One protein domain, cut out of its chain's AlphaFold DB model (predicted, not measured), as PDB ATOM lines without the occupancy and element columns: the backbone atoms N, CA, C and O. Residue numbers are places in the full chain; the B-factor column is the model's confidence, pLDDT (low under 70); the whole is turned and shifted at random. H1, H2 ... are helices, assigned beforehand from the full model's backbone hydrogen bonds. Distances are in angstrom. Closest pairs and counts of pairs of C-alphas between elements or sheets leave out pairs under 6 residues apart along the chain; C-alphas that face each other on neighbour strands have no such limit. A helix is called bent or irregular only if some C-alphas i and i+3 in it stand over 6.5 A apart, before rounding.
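AT A GLANCE: This is residues 187 to 230 of the 230 residues of an uncharacterized protein of Aspergillus transmontanensis (UniProt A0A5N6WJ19). Two helices make an open V: the longer, H2, is one arm, H1 is the other, and they meet near their ends at a corner formed by the tight link of residues 207 to 209. The arms spread away from this corner with empty space between their far ends, and residues 187 to 191 make a small hook before H1 at the tip of its arm. The printed part has 44 residues with two named helices, H1 then H2 along the chain, and no named strand; its class is all helix. It is only just extended, close to loose, with a radius of gyration of the C-alphas of 14.1 A, and it is flat, spanning 38 by 24 by 11 A.

HOW THE PARTS SIT: H2, residues 210 to 228, and H1, residues 192 to 206, are close but not clearly touching, with 1 pair of C-alphas within 8 A. Their closest C-alphas, those of Asn 206 and Phe 212, are 6.4 A apart. The two helices run opposite ways at a steep tilt of 63 degrees. Their centres are 20.2 A apart. In H1 and H2 every O i to N i+4 pair is within hydrogen-bond range.

IN THESE COORDINATES: H2 begins at C-alpha 210, (-4.266, 39.245, 37.742), and ends at C-alpha 228, (-0.188, 35.869, 11.662), 26.6 A from first to last C-alpha. H1 runs 21.1 A from C-alpha 192 at (-23.928, 21.593, 27.603) to C-alpha 206 at (-11.642, 35.060, 38.138). Neither helix is bent.

THE WHOLE: The two C-alphas farthest apart, those of Ser 190 and Lys 230, are 38.0 A apart. Residues 188 to 194, of which 192 to 194 belong to H1, stand free, as do residues 223 to 229, of which 223 to 228 belong to H2. The printed part has no cut and ends at residue 230, the chain's last. The mean pLDDT of the printed part is 93.7, and residue 230 alone is under 70.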
ATOM      1  N   TYR A 187     -17.971  16.244  34.568       88.19
ATOM      2  CA  TYR A 187     -18.110  17.495  33.838       88.19
ATOM      3  C   TYR A 187     -18.397  17.256  32.353       88.19
ATOM      4  O   TYR A 187     -19.300  17.882  31.813       88.19
ATOM      5  N   LEU A 188     -17.696  16.335  31.687       90.00
ATOM      6  CA  LEU A 188     -17.940  16.029  30.273       90.00
ATOM      7  C   LEU A 188     -19.303  15.363  30.030       90.00
ATOM      8  O   LEU A 188     -19.893  15.605  28.975       90.00
ATOM      9  N   ALA A 189     -19.803  14.582  30.991       91.94
ATOM     10  CA  ALA A 189     -21.116  13.940  30.933       91.94
ATOM     11  C   ALA A 189     -22.289  14.898  31.223       91.94
ATOM     12  O   ALA A 189     -23.410  14.622  30.792       91.94
ATOM     13  N   SER A 190     -22.056  16.020  31.917       90.00
ATOM     14  CA  SER A 190     -23.083  17.042  32.156       90.00
ATOM     15  C   SER A 190     -23.625  17.637  30.841       90.00
ATOM     16  O   SER A 190     -22.861  17.837  29.886       90.00
ATOM     17  N   PRO A 191     -24.922  18.003  30.783       95.00
ATOM     18  CA  PRO A 191     -25.497  18.724  29.649       95.00
ATOM     19  C   PRO A 191     -24.743  20.022  29.340       95.00
ATOM     20  O   PRO A 191     -24.284  20.717  30.247       95.00
ATOM     21  N   THR A 192     -24.667  20.399  28.057       94.69
ATOM     22  CA  THR A 192     -23.928  21.593  27.603       94.69
ATOM     23  C   THR A 192     -24.302  22.852  28.376       94.69
ATOM     24  O   THR A 192     -23.407  23.577  28.787       94.69
ATOM     25  N   THR A 193     -25.591  23.077  28.641       94.25
ATOM     26  CA  THR A 193     -26.062  24.246  29.398       94.25
ATOM     27  C   THR A 193     -25.470  24.302  30.806       94.25
ATOM     28  O   THR A 193     -24.994  25.349  31.227       94.25
ATOM     29  N   GLU A 194     -25.443  23.172  31.516       93.25
ATOM     30  CA  GLU A 194     -24.896  23.098  32.874       93.25
ATOM     31  C   GLU A 194     -23.377  23.327  32.869       93.25
ATOM     32  O   GLU A 194     -22.846  24.042  33.718       93.25
ATOM     33  N   ARG A 195     -22.670  22.762  31.882       94.38
ATOM     34  CA  ARG A 195     -21.222  22.973  31.717       94.38
ATOM     35  C   ARG A 195     -20.893  24.434  31.444       94.38
ATOM     36  O   ARG A 195     -20.026  24.993  32.109       94.38
ATOM     37  N   THR A 196     -21.601  25.045  30.497       93.25
ATOM     38  CA  THR A 196     -21.416  26.453  30.140       93.25
ATOM     39  C   THR A 196     -21.695  27.354  31.335       93.25
ATOM     40  O   THR A 196     -20.858  28.188  31.647       93.25
ATOM     41  N   GLN A 197     -22.777  27.123  32.083       94.44
ATOM     42  CA  GLN A 197     -23.080  27.910  33.280       94.44
ATOM     43  C   GLN A 197     -21.995  27.777  34.364       94.44
ATOM     44  O   GLN A 197     -21.614  28.764  34.992       94.44
ATOM     45  N   LYS A 198     -21.468  26.565  34.591       91.19
ATOM     46  CA  LYS A 198     -20.353  26.355  35.532       91.19
ATOM     47  C   LYS A 198     -19.100  27.117  35.099       91.19
ATOM     48  O   LYS A 198     -18.457  27.731  35.946       91.19
ATOM     49  N   LEU A 199     -18.777  27.098  33.805       93.31
ATOM     50  CA  LEU A 199     -17.658  27.866  33.256       93.31
ATOM     51  C   LEU A 199     -17.880  29.368  33.385       93.31
ATOM     52  O   LEU A 199     -16.976  30.055  33.832       93.31
ATOM     53  N   GLU A 200     -19.058  29.874  33.032       94.62
ATOM     54  CA  GLU A 200     -19.386  31.299  33.132       94.62
ATOM     55  C   GLU A 200     -19.229  31.795  34.566       94.62
ATOM     56  O   GLU A 200     -18.523  32.770  34.806       94.62
ATOM     57  N   ASN A 201     -19.795  31.072  35.534       94.50
ATOM     58  CA  ASN A 201     -19.647  31.411  36.946       94.50
ATOM     59  C   ASN A 201     -18.175  31.397  37.386       94.50
ATOM     60  O   ASN A 201     -17.744  32.284  38.121       94.50
ATOM     61  N   TRP A 202     -17.399  30.405  36.936       94.75
ATOM     62  CA  TRP A 202     -15.972  30.318  37.244       94.75
ATOM     63  C   TRP A 202     -15.176  31.466  36.613       94.75
ATOM     64  O   TRP A 202     -14.374  32.089  37.303       94.75
ATOM     65  N   ILE A 203     -15.429  31.797  35.345       94.81
ATOM     66  CA  ILE A 203     -14.784  32.913  34.642       94.81
ATOM     67  C   ILE A 203     -15.104  34.222  35.361       94.81
ATOM     68  O   ILE A 203     -14.184  34.952  35.711       94.81
ATOM     69  N   CYS A 204     -16.382  34.483  35.651       95.44
ATOM     70  CA  CYS A 204     -16.820  35.681  36.366       95.44
ATOM     71  C   CYS A 204     -16.142  35.826  37.735       95.44
ATOM     72  O   CYS A 204     -15.806  36.936  38.126       95.44
ATOM     73  N   GLY A 205     -15.894  34.724  38.446       95.25
ATOM     74  CA  GLY A 205     -15.163  34.747  39.715       95.25
ATOM     75  C   GLY A 205     -13.653  34.997  39.591       95.25
ATOM     76  O   GLY A 205     -13.009  35.257  40.601       95.25
ATOM     77  N   ASN A 206     -13.080  34.908  38.386       95.25
ATOM     78  CA  ASN A 206     -11.642  35.060  38.138       95.25
ATOM     79  C   ASN A 206     -11.280  36.331  37.355       95.25
ATOM     80  O   ASN A 206     -10.098  36.586  37.157       95.25
ATOM     81  N   ILE A 207     -12.247  37.151  36.932       95.69
ATOM     82  CA  ILE A 207     -11.965  38.364  36.141       95.69
ATOM     83  C   ILE A 207     -11.110  39.404  36.883       95.69
ATOM     84  O   ILE A 207     -10.446  40.205  36.239       95.69
ATOM     85  N   GLU A 208     -11.122  39.391  38.217       95.94
ATOM     86  CA  GLU A 208     -10.312  40.278  39.070       95.94
ATOM     87  C   GLU A 208      -8.958  39.654  39.447       95.94
ATOM     88  O   GLU A 208      -8.161  40.265  40.154       95.94
ATOM     89  N   ASN A 209      -8.690  38.418  39.019       96.88
ATOM     90  CA  ASN A 209      -7.440  37.734  39.306       96.88
ATOM     91  C   ASN A 209      -6.396  38.093  38.239       96.88
ATOM     92  O   ASN A 209      -6.501  37.663  37.089       96.88
ATOM     93  N   ASP A 210      -5.350  38.818  38.639       97.19
ATOM     94  CA  ASP A 210      -4.266  39.245  37.742       97.19
ATOM     95  C   ASP A 210      -3.593  38.074  37.007       97.19
ATOM     96  O   ASP A 210      -3.236  38.189  35.837       97.19
ATOM     97  N   GLY A 211      -3.463  36.909  37.652       96.88
ATOM     98  CA  GLY A 211      -2.904  35.711  37.023       96.88
ATOM     99  C   GLY A 211      -3.804  35.136  35.927       96.88
ATOM    100  O   GLY A 211      -3.310  34.657  34.905       96.88
ATOM    101  N   PHE A 212      -5.126  35.214  36.102       96.81
ATOM    102  CA  PHE A 212      -6.083  34.848  35.055       96.81
ATOM    103  C   PHE A 212      -6.030  35.838  33.884       96.81
ATOM    104  O   PHE A 212      -6.012  35.411  32.730       96.81
ATOM    105  N   LEU A 213      -5.934  37.141  34.166       97.31
ATOM    106  CA  LEU A 213      -5.784  38.168  33.130       97.31
ATOM    107  C   LEU A 213      -4.487  37.988  32.330       97.31
ATOM    108  O   LEU A 213      -4.526  38.034  31.098       97.31
ATOM    109  N   GLN A 214      -3.369  37.692  32.999       98.00
ATOM    110  CA  GLN A 214      -2.101  37.390  32.330       98.00
ATOM    111  C   GLN A 214      -2.223  36.161  31.422       98.00
ATOM    112  O   GLN A 214      -1.771  36.182  30.279       98.00
ATOM    113  N   LEU A 215      -2.896  35.102  31.887       97.38
ATOM    114  CA  LEU A 215      -3.160  33.921  31.065       97.38
ATOM    115  C   LEU A 215      -3.992  34.270  29.821       97.38
ATOM    116  O   LEU A 215      -3.722  33.750  28.736       97.38
ATOM    117  N   CYS A 216      -4.996  35.141  29.953       96.69
ATOM    118  CA  CYS A 216      -5.767  35.616  28.807       96.69
ATOM    119  C   CYS A 216      -4.882  36.353  27.789       96.69
ATOM    120  O   CYS A 216      -5.010  36.091  26.591       96.69
ATOM    121  N   GLU A 217      -3.966  37.212  28.245       97.25
ATOM    122  CA  GLU A 217      -3.008  37.905  27.374       97.25
ATOM    123  C   GLU A 217      -2.063  36.923  26.665       97.25
ATOM    124  O   GLU A 217      -1.870  37.016  25.447       97.25
ATOM    125  N   ASP A 218      -1.520  35.946  27.391       97.44
ATOM    126  CA  ASP A 218      -0.618  34.931  26.841       97.44
ATOM    127  C   ASP A 218      -1.314  34.100  25.756       97.44
ATOM    128  O   ASP A 218      -0.765  33.890  24.665       97.44
ATOM    129  N   VAL A 219      -2.552  33.663  26.021       97.38
ATOM    130  CA  VAL A 219      -3.385  32.956  25.041       97.38
ATOM    131  C   VAL A 219      -3.644  33.855  23.833       97.38
ATOM    132  O   VAL A 219      -3.416  33.419  22.704       97.38
ATOM    133  N   GLU A 220      -4.028  35.120  24.019       96.25
ATOM    134  CA  GLU A 220      -4.207  36.061  22.905       96.25
ATOM    135  C   GLU A 220      -2.910  36.232  22.090       96.25
ATOM    136  O   GLU A 220      -2.929  36.230  20.855       96.25
ATOM    137  N   GLY A 221      -1.756  36.334  22.749       96.31
ATOM    138  CA  GLY A 221      -0.443  36.416  22.112       96.31
ATOM    139  C   GLY A 221      -0.098  35.176  21.283       96.31
ATOM    140  O   GLY A 221       0.417  35.294  20.166       96.31
ATOM    141  N   ILE A 222      -0.409  33.979  21.787       96.31
ATOM    142  CA  ILE A 222      -0.257  32.717  21.048       96.31
ATOM    143  C   ILE A 222      -1.169  32.713  19.819       96.31
ATOM    144  O   ILE A 222      -0.694  32.472  18.709       96.31
ATOM    145  N   TRP A 223      -2.450  33.037  19.986       96.75
ATOM    146  CA  TRP A 223      -3.408  33.078  18.880       96.75
ATOM    147  C   TRP A 223      -3.017  34.100  17.811       96.75
ATOM    148  O   TRP A 223      -3.101  33.795  16.622       96.75
ATOM    149  N   ARG A 224      -2.510  35.275  18.204       95.62
ATOM    150  CA  ARG A 224      -1.968  36.274  17.269       95.62
ATOM    151  C   ARG A 224      -0.793  35.722  16.467       95.62
ATOM    152  O   ARG A 224      -0.751  35.921  15.259       95.62
ATOM    153  N   ARG A 225       0.136  34.995  17.095       94.62
ATOM    154  CA  ARG A 225       1.252  34.348  16.382       94.62
ATOM    155  C   ARG A 225       0.775  33.271  15.415       94.62
ATOM    156  O   ARG A 225       1.159  33.309  14.250       94.62
ATOM    157  N   PHE A 226      -0.129  32.394  15.854       92.62
ATOM    158  CA  PHE A 226      -0.720  31.363  14.997       92.62
ATOM    159  C   PHE A 226      -1.467  31.957  13.799       92.62
ATOM    160  O   PHE A 226      -1.280  31.501  12.674       92.62
ATOM    161  N   ALA A 227      -2.285  32.987  14.018       92.62
ATOM    162  CA  ALA A 227      -3.059  33.622  12.955       92.62
ATOM    163  C   ALA A 227      -2.186  34.432  11.979       92.62
ATOM    164  O   ALA A 227      -2.521  34.527  10.800       92.62
ATOM    165  N   LEU A 228      -1.082  35.017  12.458       91.88
ATOM    166  CA  LEU A 228      -0.188  35.869  11.662       91.88
ATOM    167  C   LEU A 228       1.052  35.135  11.122       91.88
ATOM    168  O   LEU A 228       1.828  35.744  10.389       91.88
ATOM    169  N   GLY A 229       1.248  33.860  11.472       78.12
ATOM    170  CA  GLY A 229       2.383  33.044  11.030       78.12
ATOM    171  C   GLY A 229       3.744  33.519  11.551       78.12
ATOM    172  O   GLY A 229       4.730  33.416  10.824       78.12
ATOM    173  N   LYS A 230       3.781  34.081  12.765       62.59
ATOM    174  CA  LYS A 230       5.005  34.564  13.430       62.59
ATOM    175  C   LYS A 230       5.579  33.546  14.402       62.59
ATOM    176  O   LYS A 230       4.772  32.897  15.104       62.59
TER     177      LYS A 230